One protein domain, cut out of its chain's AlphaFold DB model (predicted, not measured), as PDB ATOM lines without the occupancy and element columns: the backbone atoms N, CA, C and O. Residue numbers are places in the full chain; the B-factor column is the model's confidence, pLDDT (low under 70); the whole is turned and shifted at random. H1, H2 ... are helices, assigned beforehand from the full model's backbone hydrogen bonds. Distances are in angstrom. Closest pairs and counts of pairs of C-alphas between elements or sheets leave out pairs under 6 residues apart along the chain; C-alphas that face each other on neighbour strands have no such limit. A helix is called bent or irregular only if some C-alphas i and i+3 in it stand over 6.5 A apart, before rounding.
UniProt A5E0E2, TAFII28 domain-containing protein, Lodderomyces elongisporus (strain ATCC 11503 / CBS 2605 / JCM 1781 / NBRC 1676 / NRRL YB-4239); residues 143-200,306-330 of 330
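This is residues 143 to 200 and 306 to 330 of the 330 residues of the protein "TAFII28 domain-containing protein" of Lodderomyces elongisporus (strain ATCC 11503 / CBS 2605 / JCM 1781 / NBRC 1676 / NRRL YB-4239) (UniProt A5E0E2). One very long helix, H1, makes the length of a rod; the much shorter H2 packs on its side at a steep tilt, and tiny H3 follows, apart from H1. Residues 143 to 155 and 171 to 200 of H1 stick out. The printed part has 83 residues with three named helices, in the order H1, H2, H3, and no named strand: all helix. It is extended, radius of gyration of the C-alphas 23.0 A, spanning 86 by 23 by 17 A.

Look at H1, residues 143 to 200: with residues 159 to 167 alone it touches H2, residues 306 to 318, closest at the C-alphas of Ala 163 and His 307, 4.7 A. They run opposite ways at a steep tilt of 67 degrees. H3, residues 325 to 328, is close to H2 but not clearly touching: the closest C-alphas, of Leu 318 and Asp 325, are 7.4 A apart. Every O i to N i+4 pair is within hydrogen-bond range in H2, 53 of 54 in H1; H3 is too short for one.

Find C-alpha 143 at (-13.298, -5.824, -21.549); H1 runs 86.4 A to C-alpha 200 at (-85.061, 31.905, -51.352). H2 measures 18.3 A. H3 is irregular, but only just: C-alphas 325 and 328 are 6.8 A apart.

Residues 201 to 305 are cut out; C-alphas 200 and 306 are 53.5 A apart. The link from H2 to H3 is short. Residues 196 to 200 and 323 to 330 have pLDDT under 70.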
ATOM      1  N   VAL A 143     -12.311  -5.048 -20.772       89.50
ATOM      2  CA  VAL A 143     -13.298  -5.824 -21.549       89.50
ATOM      3  C   VAL A 143     -14.731  -5.567 -21.070       89.50
ATOM      4  O   VAL A 143     -15.625  -5.327 -21.874       89.50
ATOM      5  N   LEU A 144     -14.959  -5.529 -19.751       89.75
ATOM      6  CA  LEU A 144     -16.293  -5.265 -19.207       89.75
ATOM      7  C   LEU A 144     -16.744  -3.810 -19.440       89.75
ATOM      8  O   LEU A 144     -17.931  -3.566 -19.622       89.75
ATOM      9  N   ALA A 145     -15.818  -2.846 -19.481       89.94
ATOM     10  CA  ALA A 145     -16.138  -1.458 -19.815       89.94
ATOM     11  C   ALA A 145     -16.506  -1.279 -21.303       89.94
ATOM     12  O   ALA A 145     -17.406  -0.496 -21.594       89.94
ATOM     13  N   THR A 146     -15.876  -2.030 -22.215       89.12
ATOM     14  CA  THR A 146     -16.291  -2.139 -23.631       89.12
ATOM     15  C   THR A 146     -17.692  -2.730 -23.748       89.12
ATOM     16  O   THR A 146     -18.579  -2.109 -24.327       89.12
ATOM     17  N   VAL A 147     -17.922  -3.901 -23.145       90.44
ATOM     18  CA  VAL A 147     -19.213  -4.607 -23.197       90.44
ATOM     19  C   VAL A 147     -20.347  -3.708 -22.686       90.44
ATOM     20  O   VAL A 147     -21.400  -3.605 -23.315       90.44
ATOM     21  N   LEU A 148     -20.112  -2.975 -21.593       90.69
ATOM     22  CA  LEU A 148     -21.068  -2.007 -21.049       90.69
ATOM     23  C   LEU A 148     -21.218  -0.738 -21.913       90.69
ATOM     24  O   LEU A 148     -22.289  -0.129 -21.885       90.69
ATOM     25  N   ALA A 149     -20.213  -0.350 -22.705       90.25
ATOM     26  CA  ALA A 149     -20.348   0.701 -23.719       90.25
ATOM     27  C   ALA A 149     -21.239   0.258 -24.889       90.25
ATOM     28  O   ALA A 149     -22.095   1.036 -25.307       90.25
ATOM     29  N   GLY A 150     -21.118  -0.998 -25.336       89.19
ATOM     30  CA  GLY A 150     -22.028  -1.612 -26.310       89.19
ATOM     31  C   GLY A 150     -23.483  -1.586 -25.838       89.19
ATOM     32  O   GLY A 150     -24.336  -0.993 -26.498       89.19
ATOM     33  N   VAL A 151     -23.758  -2.119 -24.639       89.94
ATOM     34  CA  VAL A 151     -25.107  -2.077 -24.029       89.94
ATOM     35  C   VAL A 151     -25.620  -0.642 -23.882       89.94
ATOM     36  O   VAL A 151     -26.781  -0.370 -24.177       89.94
ATOM     37  N   SER A 152     -24.759   0.301 -23.487       91.75
ATOM     38  CA  SER A 152     -25.143   1.716 -23.375       91.75
ATOM     39  C   SER A 152     -25.498   2.341 -24.735       91.75
ATOM     40  O   SER A 152     -26.388   3.187 -24.786       91.75
ATOM     41  N   LYS A 153     -24.848   1.930 -25.838       89.25
ATOM     42  CA  LYS A 153     -25.176   2.385 -27.203       89.25
ATOM     43  C   LYS A 153     -26.517   1.810 -27.660       89.25
ATOM     44  O   LYS A 153     -27.352   2.568 -28.154       89.25
ATOM     45  N   LEU A 154     -26.758   0.516 -27.431       88.75
ATOM     46  CA  LEU A 154     -28.037  -0.141 -27.734       88.75
ATOM     47  C   LEU A 154     -29.205   0.533 -26.996       88.75
ATOM     48  O   LEU A 154     -30.170   0.943 -27.633       88.75
ATOM     49  N   PHE A 155     -29.068   0.761 -25.687       90.69
ATOM     50  CA  PHE A 155     -30.089   1.409 -24.852       90.69
ATOM     51  C   PHE A 155     -30.428   2.843 -25.295       90.69
ATOM     52  O   PHE A 155     -31.587   3.251 -25.291       90.69
ATOM     53  N   VAL A 156     -29.428   3.627 -25.718       91.00
ATOM     54  CA  VAL A 156     -29.671   4.969 -26.280       91.00
ATOM     55  C   VAL A 156     -30.346   4.881 -27.654       91.00
ATOM     56  O   VAL A 156     -31.225   5.691 -27.947       91.00
ATOM     57  N   SER A 157     -29.988   3.889 -28.470       89.69
ATOM     58  CA  SER A 157     -30.600   3.661 -29.788       89.69
ATOM     59  C   SER A 157     -32.076   3.269 -29.664       89.69
ATOM     60  O   SER A 157     -32.907   3.819 -30.377       89.69
ATOM     61  N   GLU A 158     -32.422   2.408 -28.706       88.81
ATOM     62  CA  GLU A 158     -33.801   2.013 -28.384       88.81
ATOM     63  C   GLU A 158     -34.676   3.230 -28.028       88.81
ATOM     64  O   GLU A 158     -35.749   3.426 -28.602       88.81
ATOM     65  N   ILE A 159     -34.175   4.121 -27.161       91.75
ATOM     66  CA  ILE A 159     -34.862   5.372 -26.792       91.75
ATOM     67  C   ILE A 159     -35.051   6.292 -28.012       91.75
ATOM     68  O   ILE A 159     -36.089   6.953 -28.122       91.75
ATOM     69  N   ILE A 160     -34.079   6.344 -28.931       90.44
ATOM     70  CA  ILE A 160     -34.154   7.145 -30.163       90.44
ATOM     71  C   ILE A 160     -35.190   6.556 -31.134       90.44
ATOM     72  O   ILE A 160     -36.038   7.302 -31.623       90.44
ATOM     73  N   SER A 161     -35.198   5.238 -31.352       89.12
ATOM     74  CA  SER A 161     -36.197   4.555 -32.189       89.12
ATOM     75  C   SER A 161     -37.619   4.771 -31.666       89.12
ATOM     76  O   SER A 161     -38.482   5.229 -32.414       89.12
ATOM     77  N   GLY A 162     -37.849   4.580 -30.361       89.50
ATOM     78  CA  GLY A 162     -39.143   4.877 -29.731       89.50
ATOM     79  C   GLY A 162     -39.539   6.361 -29.812       89.50
ATOM     80  O   GLY A 162     -40.722   6.699 -29.806       89.50
ATOM     81  N   ALA A 163     -38.573   7.280 -29.936       90.94
ATOM     82  CA  ALA A 163     -38.856   8.702 -30.133       90.94
ATOM     83  C   ALA A 163     -39.277   9.018 -31.582       90.94
ATOM     84  O   ALA A 163     -40.156   9.861 -31.781       90.94
ATOM     85  N   PHE A 164     -38.719   8.327 -32.582       87.50
ATOM     86  CA  PHE A 164     -39.209   8.395 -33.964       87.50
ATOM     87  C   PHE A 164     -40.607   7.773 -34.109       87.50
ATOM     88  O   PHE A 164     -41.471   8.367 -34.743       87.50
ATOM     89  N   GLU A 165     -40.875   6.648 -33.448       88.50
ATOM     90  CA  GLU A 165     -42.192   5.991 -33.426       88.50
ATOM     91  C   GLU A 165     -43.279   6.876 -32.767       88.50
ATOM     92  O   GLU A 165     -44.395   7.021 -33.282       88.50
ATOM     93  N   VAL A 166     -42.951   7.565 -31.664       89.00
ATOM     94  CA  VAL A 166     -43.817   8.606 -31.074       89.00
ATOM     95  C   VAL A 166     -44.059   9.750 -32.065       89.00
ATOM     96  O   VAL A 166     -45.202  10.174 -32.239       89.00
ATOM     97  N   GLN A 167     -43.015  10.232 -32.743       88.12
ATOM     98  CA  GLN A 167     -43.132  11.303 -33.737       88.12
ATOM     99  C   GLN A 167     -44.022  10.914 -34.925       88.12
ATOM    100  O   GLN A 167     -44.830  11.723 -35.388       88.12
ATOM    101  N   GLU A 168     -43.887   9.688 -35.422       87.38
ATOM    102  CA  GLU A 168     -44.663   9.180 -36.547       87.38
ATOM    103  C   GLU A 168     -46.148   9.044 -36.182       87.38
ATOM    104  O   GLU A 168     -47.015   9.516 -36.922       87.38
ATOM    105  N   ARG A 169     -46.447   8.492 -34.997       86.88
ATOM    106  CA  ARG A 169     -47.808   8.405 -34.443       86.88
ATOM    107  C   ARG A 169     -48.456   9.784 -34.304       86.88
ATOM    108  O   ARG A 169     -49.615   9.960 -34.673       86.88
ATOM    109  N   GLU A 170     -47.715  10.781 -33.826       87.25
ATOM    110  CA  GLU A 170     -48.214  12.156 -33.720       87.25
ATOM    111  C   GLU A 170     -48.436  12.818 -35.085       87.25
ATOM    112  O   GLU A 170     -49.416  13.547 -35.265       87.25
ATOM    113  N   HIS A 171     -47.578  12.541 -36.070       85.62
ATOM    114  CA  HIS A 171     -47.784  13.003 -37.439       85.62
ATOM    115  C   HIS A 171     -49.035  12.364 -38.068       85.62
ATOM    116  O   HIS A 171     -49.884  13.085 -38.597       85.62
ATOM    117  N   LYS A 172     -49.203  11.040 -37.929       86.56
ATOM    118  CA  LYS A 172     -50.409  10.293 -38.331       86.56
ATOM    119  C   LYS A 172     -51.673  10.880 -37.684       86.56
ATOM    120  O   LYS A 172     -52.626  11.202 -38.395       86.56
ATOM    121  N   ALA A 173     -51.661  11.121 -36.371       85.62
ATOM    122  CA  ALA A 173     -52.779  11.737 -35.649       85.62
ATOM    123  C   ALA A 173     -53.119  13.147 -36.173       85.62
ATOM    124  O   ALA A 173     -54.277  13.437 -36.475       85.62
ATOM    125  N   LYS A 174     -52.110  14.005 -36.378       86.94
ATOM    126  CA  LYS A 174     -52.300  15.356 -36.931       86.94
ATOM    127  C   LYS A 174     -52.912  15.333 -38.338       86.94
ATOM    128  O   LYS A 174     -53.786  16.147 -38.632       86.94
ATOM    129  N   LEU A 175     -52.489  14.404 -39.201       87.81
ATOM    130  CA  LEU A 175     -53.075  14.237 -40.536       87.81
ATOM    131  C   LEU A 175     -54.555  13.832 -40.462       87.81
ATOM    132  O   LEU A 175     -55.370  14.354 -41.230       87.81
ATOM    133  N   LEU A 176     -54.924  12.952 -39.525       87.56
ATOM    134  CA  LEU A 176     -56.318  12.568 -39.289       87.56
ATOM    135  C   LEU A 176     -57.165  13.758 -38.811       87.56
ATOM    136  O   LEU A 176     -58.257  13.964 -39.346       87.56
ATOM    137  N   ASP A 177     -56.664  14.572 -37.883       88.69
ATOM    138  CA  ASP A 177     -57.343  15.792 -37.422       88.69
ATOM    139  C   ASP A 177     -57.518  16.817 -38.554       88.69
ATOM    140  O   ASP A 177     -58.621  17.330 -38.762       88.69
ATOM    141  N   ASP A 178     -56.481  17.054 -39.364       88.44
ATOM    142  CA  ASP A 178     -56.562  17.919 -40.547       88.44
ATOM    143  C   ASP A 178     -57.601  17.407 -41.564       88.44
ATOM    144  O   ASP A 178     -58.315  18.198 -42.188       88.44
ATOM    145  N   ILE A 179     -57.723  16.086 -41.744       91.12
ATOM    146  CA  ILE A 179     -58.743  15.463 -42.603       91.12
ATOM    147  C   ILE A 179     -60.147  15.629 -42.002       91.12
ATOM    148  O   ILE A 179     -61.087  15.959 -42.736       91.12
ATOM    149  N   GLN A 180     -60.313  15.432 -40.692       89.94
ATOM    150  CA  GLN A 180     -61.586  15.632 -39.992       89.94
ATOM    151  C   GLN A 180     -62.044  17.093 -40.064       89.94
ATOM    152  O   GLN A 180     -63.197  17.362 -40.406       89.94
ATOM    153  N   GLU A 181     -61.139  18.045 -39.846       89.62
ATOM    154  CA  GLU A 181     -61.419  19.477 -39.938       89.62
ATOM    155  C   GLU A 181     -61.765  19.897 -41.377       89.62
ATOM    156  O   GLU A 181     -62.741  20.622 -41.596       89.62
ATOM    157  N   LYS A 182     -61.061  19.375 -42.394       90.38
ATOM    158  CA  LYS A 182     -61.422  19.573 -43.814       90.38
ATOM    159  C   LYS A 182     -62.819  19.013 -44.128       90.38
ATOM    160  O   LYS A 182     -63.600  19.682 -44.811       90.38
ATOM    161  N   LYS A 183     -63.178  17.831 -43.601       89.81
ATOM    162  CA  LYS A 183     -64.531  17.243 -43.722       89.81
ATOM    163  C   LYS A 183     -65.589  18.113 -43.021       89.81
ATOM    164  O   LYS A 183     -66.626  18.402 -43.621       89.81
ATOM    165  N   ARG A 184     -65.314  18.601 -41.805       89.81
ATOM    166  CA  ARG A 184     -66.203  19.492 -41.031       89.81
ATOM    167  C   ARG A 184     -66.445  20.822 -41.747       89.81
ATOM    168  O   ARG A 184     -67.596  21.227 -41.892       89.81
ATOM    169  N   ARG A 185     -65.394  21.467 -42.269       90.50
ATOM    170  CA  ARG A 185     -65.502  22.704 -43.068       90.50
ATOM    171  C   ARG A 185     -66.381  22.508 -44.302       90.50
ATOM    172  O   ARG A 185     -67.290  23.307 -44.515       90.50
ATOM    173  N   LYS A 186     -66.178  21.425 -45.067       88.06
ATOM    174  CA  LYS A 186     -67.035  21.092 -46.223       88.06
ATOM    175  C   LYS A 186     -68.498  20.882 -45.812       88.06
ATOM    176  O   LYS A 186     -69.379  21.448 -46.451       88.06
ATOM    177  N   LYS A 187     -68.766  20.141 -44.727       89.69
ATOM    178  CA  LYS A 187     -70.131  19.936 -44.202       89.69
ATOM    179  C   LYS A 187     -70.810  21.259 -43.821       89.69
ATOM    180  O   LYS A 187     -71.960  21.471 -44.190       89.69
ATOM    181  N   ASN A 188     -70.099  22.147 -43.126       87.94
ATOM    182  CA  ASN A 188     -70.635  23.440 -42.699       87.94
ATOM    183  C   ASN A 188     -70.897  24.380 -43.887       87.94
ATOM    184  O   ASN A 188     -71.950  25.009 -43.938       87.94
ATOM    185  N   TYR A 189     -69.986  24.428 -44.864       90.25
ATOM    186  CA  TYR A 189     -70.176  25.184 -46.107       90.25
ATOM    187  C   TYR A 189     -71.409  24.699 -46.884       90.25
ATOM    188  O   TYR A 189     -72.230  25.510 -47.305       90.25
ATOM    189  N   ILE A 190     -71.585  23.377 -47.010       87.06
ATOM    190  CA  ILE A 190     -72.770  22.788 -47.648       87.06
ATOM    191  C   ILE A 190     -74.043  23.193 -46.891       87.06
ATOM    192  O   ILE A 190     -74.981  23.669 -47.525       87.06
ATOM    193  N   ALA A 191     -74.065  23.085 -45.559       85.56
ATOM    194  CA  ALA A 191     -75.222  23.482 -44.750       85.56
ATOM    195  C   ALA A 191     -75.606  24.960 -44.964       85.56
ATOM    196  O   ALA A 191     -76.756  25.244 -45.284       85.56
ATOM    197  N   GLN A 192     -74.636  25.878 -44.906       86.31
ATOM    198  CA  GLN A 192     -74.857  27.309 -45.141       86.31
ATOM    199  C   GLN A 192     -75.321  27.610 -46.583       86.31
ATOM    200  O   GLN A 192     -76.168  28.477 -46.809       86.31
ATOM    201  N   SER A 193     -74.806  26.871 -47.574       79.38
ATOM    202  CA  SER A 193     -75.242  26.995 -48.974       79.38
ATOM    203  C   SER A 193     -76.660  26.463 -49.223       79.38
ATOM    204  O   SER A 193     -77.332  26.935 -50.138       79.38
ATOM    205  N   LEU A 194     -77.127  25.507 -48.409       75.00
ATOM    206  CA  LEU A 194     -78.490  24.974 -48.460       75.00
ATOM    207  C   LEU A 194     -79.477  25.893 -47.734       75.00
ATOM    208  O   LEU A 194     -80.551  26.152 -48.265       75.00
ATOM    209  N   GLU A 195     -79.101  26.430 -46.572       74.81
ATOM    210  CA  GLU A 195     -79.885  27.406 -45.800       74.81
ATOM    211  C   GLU A 195     -80.212  28.643 -46.657       74.81
ATOM    212  O   GLU A 195     -81.377  28.942 -46.911       74.81
ATOM    213  N   THR A 196     -79.185  29.251 -47.260       69.00
ATOM    214  CA  THR A 196     -79.325  30.401 -48.177       69.00
ATOM    215  C   THR A 196     -80.019  30.091 -49.517       69.00
ATOM    216  O   THR A 196     -80.357  31.018 -50.260       69.00
ATOM    217  N   HIS A 197     -80.265  28.816 -49.846       62.22
ATOM    218  CA  HIS A 197     -81.130  28.412 -50.965       62.22
ATOM    219  C   HIS A 197     -82.570  28.117 -50.521       62.22
ATOM    220  O   HIS A 197     -83.502  28.449 -51.251       62.22
ATOM    221  N   GLY A 198     -82.765  27.547 -49.328       57.69
ATOM    222  CA  GLY A 198     -84.081  27.327 -48.724       57.69
ATOM    223  C   GLY A 198     -84.815  28.643 -48.480       57.69
ATOM    224  O   GLY A 198     -85.924  28.824 -48.979       57.69
ATOM    225  N   GLU A 199     -84.139  29.618 -47.859       54.03
ATOM    226  CA  GLU A 199     -84.695  30.959 -47.618       54.03
ATOM    227  C   GLU A 199     -85.189  31.649 -48.903       54.03
ATOM    228  O   GLU A 199     -86.133  32.438 -48.860       54.03
ATOM    229  N   ARG A 200     -84.590  31.360 -50.068       50.62
ATOM    230  CA  ARG A 200     -85.061  31.905 -51.352       50.62
ATOM    231  C   ARG A 200     -86.407  31.313 -51.770       50.62
ATOM    232  O   ARG A 200     -87.281  32.062 -52.195       50.62
ATOM    233  N   ARG A 306     -39.524  16.431 -26.547       89.06
ATOM    234  CA  ARG A 306     -40.752  15.799 -26.034       89.06
ATOM    235  C   ARG A 306     -40.939  14.362 -26.533       89.06
ATOM    236  O   ARG A 306     -41.397  13.538 -25.750       89.06
ATOM    237  N   HIS A 307     -40.550  14.051 -27.772       90.62
ATOM    238  CA  HIS A 307     -40.648  12.688 -28.308       90.62
ATOM    239  C   HIS A 307     -39.702  11.753 -27.527       90.62
ATOM    240  O   HIS A 307     -40.105  10.676 -27.099       90.62
ATOM    241  N   ILE A 308     -38.485  12.227 -27.227       91.75
ATOM    242  CA  ILE A 308     -37.489  11.517 -26.402       91.75
ATOM    243  C   ILE A 308     -37.996  11.308 -24.963       91.75
ATOM    244  O   ILE A 308     -37.846  10.222 -24.407       91.75
ATOM    245  N   MET A 309     -38.633  12.317 -24.353       91.12
ATOM    246  CA  MET A 309     -39.201  12.185 -23.002       91.12
ATOM    247  C   MET A 309     -40.379  11.202 -22.933       91.12
ATOM    248  O   MET A 309     -40.493  10.476 -21.945       91.12
ATOM    249  N   GLU A 310     -41.242  11.154 -23.952       88.94
ATOM    250  CA  GLU A 310     -42.360  10.201 -23.986       88.94
ATOM    251  C   GLU A 310     -41.886   8.780 -24.342       88.94
ATOM    252  O   GLU A 310     -42.357   7.825 -23.732       88.94
ATOM    253  N   SER A 311     -40.880   8.630 -25.213       91.12
ATOM    254  CA  SER A 311     -40.161   7.362 -25.444       91.12
ATOM    255  C   SER A 311     -39.558   6.806 -24.146       91.12
ATOM    256  O   SER A 311     -39.867   5.691 -23.730       91.12
ATOM    257  N   TRP A 312     -38.802   7.628 -23.407       91.56
ATOM    258  CA  TRP A 312     -38.272   7.262 -22.088       91.56
ATOM    259  C   TRP A 312     -39.370   6.850 -21.093       91.56
ATOM    260  O   TRP A 312     -39.202   5.919 -20.301       91.56
ATOM    261  N   ARG A 313     -40.516   7.539 -21.122       90.75
ATOM    262  CA  ARG A 313     -41.673   7.230 -20.275       90.75
ATOM    263  C   ARG A 313     -42.332   5.902 -20.659       90.75
ATOM    264  O   ARG A 313     -42.689   5.156 -19.749       90.75
ATOM    265  N   ARG A 314     -42.456   5.602 -21.957       87.81
ATOM    266  CA  ARG A 314     -42.933   4.319 -22.503       87.81
ATOM    267  C   ARG A 314     -42.015   3.175 -22.075       87.81
ATOM    268  O   ARG A 314     -42.476   2.274 -21.381       87.81
ATOM    269  N   LEU A 315     -40.711   3.292 -22.342       87.62
ATOM    270  CA  LEU A 315     -39.690   2.317 -21.939       87.62
ATOM    271  C   LEU A 315     -39.722   2.042 -20.427       87.62
ATOM    272  O   LEU A 315     -39.716   0.893 -19.988       87.62
ATOM    273  N   LYS A 316     -39.850   3.092 -19.604       88.44
ATOM    274  CA  LYS A 316     -39.996   2.951 -18.149       88.44
ATOM    275  C   LYS A 316     -41.316   2.284 -17.730       88.44
ATOM    276  O   LYS A 316     -41.332   1.587 -16.720       88.44
ATOM    277  N   ALA A 317     -42.414   2.517 -18.450       86.31
ATOM    278  CA  ALA A 317     -43.711   1.910 -18.160       86.31
ATOM    279  C   ALA A 317     -43.721   0.407 -18.499       86.31
ATOM    280  O   ALA A 317     -44.134  -0.389 -17.650       86.31
ATOM    281  N   LEU A 318     -43.170   0.030 -19.661       83.56
ATOM    282  CA  LEU A 318     -42.912  -1.357 -20.075       83.56
ATOM    283  C   LEU A 318     -42.031  -2.081 -19.043       83.56
ATOM    284  O   LEU A 318     -42.454  -3.067 -18.445       83.56
ATOM    285  N   ALA A 319     -40.877  -1.500 -18.691       82.81
ATOM    286  CA  ALA A 319     -39.968  -2.026 -17.664       82.81
ATOM    287  C   ALA A 319     -40.561  -2.086 -16.236       82.81
ATOM    288  O   ALA A 319     -39.915  -2.592 -15.317       82.81
ATOM    289  N   SER A 320     -41.777  -1.569 -16.027       83.19
ATOM    290  CA  SER A 320     -42.525  -1.665 -14.766       83.19
ATOM    291  C   SER A 320     -43.772  -2.557 -14.842       83.19
ATOM    292  O   SER A 320     -44.486  -2.663 -13.846       83.19
ATOM    293  N   GLY A 321     -44.039  -3.197 -15.989       77.31
ATOM    294  CA  GLY A 321     -45.211  -4.057 -16.197       77.31
ATOM    295  C   GLY A 321     -46.544  -3.301 -16.181       77.31
ATOM    296  O   GLY A 321     -47.553  -3.849 -15.746       77.31
ATOM    297  N   VAL A 322     -46.539  -2.022 -16.576       72.94
ATOM    298  CA  VAL A 322     -47.731  -1.145 -16.599       72.94
ATOM    299  C   VAL A 322     -48.313  -1.001 -18.013       72.94
ATOM    300  O   VAL A 322     -49.453  -0.569 -18.169       72.94
ATOM    301  N   LEU A 323     -47.543  -1.380 -19.033       61.06
ATOM    302  CA  LEU A 323     -47.956  -1.498 -20.427       61.06
ATOM    303  C   LEU A 323     -47.558  -2.892 -20.930       61.06
ATOM    304  O   LEU A 323     -46.476  -3.361 -20.587       61.06
ATOM    305  N   ASP A 324     -48.412  -3.501 -21.751       64.31
ATOM    306  CA  ASP A 324     -48.080  -4.679 -22.562       64.31
ATOM    307  C   ASP A 324     -47.735  -4.226 -23.990       64.31
ATOM    308  O   ASP A 324     -48.451  -3.382 -24.539       64.31
ATOM    309  N   ASP A 325     -46.721  -4.834 -24.617       59.12
ATOM    310  CA  ASP A 325     -46.229  -4.476 -25.966       59.12
ATOM    311  C   ASP A 325     -47.330  -4.484 -27.049       59.12
ATOM    312  O   ASP A 325     -47.282  -3.740 -28.025       59.12
ATOM    313  N   ASN A 326     -48.374  -5.296 -26.852       55.66
ATOM    314  CA  ASN A 326     -49.474  -5.487 -27.802       55.66
ATOM    315  C   ASN A 326     -50.459  -4.298 -27.907       55.66
ATOM    316  O   ASN A 326     -51.351  -4.335 -28.752       55.66
ATOM    317  N   ASN A 327     -50.363  -3.270 -27.052       52.69
ATOM    318  CA  ASN A 327     -51.357  -2.181 -26.990       52.69
ATOM    319  C   ASN A 327     -51.102  -0.994 -27.942       52.69
ATOM    320  O   ASN A 327     -51.892  -0.051 -27.939       52.69
ATOM    321  N   ASP A 328     -50.033  -1.010 -28.743       50.94
ATOM    322  CA  ASP A 328     -49.671   0.109 -29.632       50.94
ATOM    323  C   ASP A 328     -50.032  -0.085 -31.119       50.94
ATOM    324  O   ASP A 328     -49.714   0.773 -31.943       50.94
ATOM    325  N   VAL A 329     -50.740  -1.168 -31.464       41.62
ATOM    326  CA  VAL A 329     -51.253  -1.436 -32.822       41.62
ATOM    327  C   VAL A 329     -52.732  -1.030 -32.927       41.62
ATOM    328  O   VAL A 329     -53.619  -1.875 -32.801       41.62
ATOM    329  N   LEU A 330     -52.998   0.269 -33.139       33.78
ATOM    330  CA  LEU A 330     -54.328   0.838 -33.439       33.78
ATOM    331  C   LEU A 330     -54.247   2.181 -34.193       33.78
ATOM    332  O   LEU A 330     -53.409   3.025 -33.802       33.78
TER     333      LEU A 330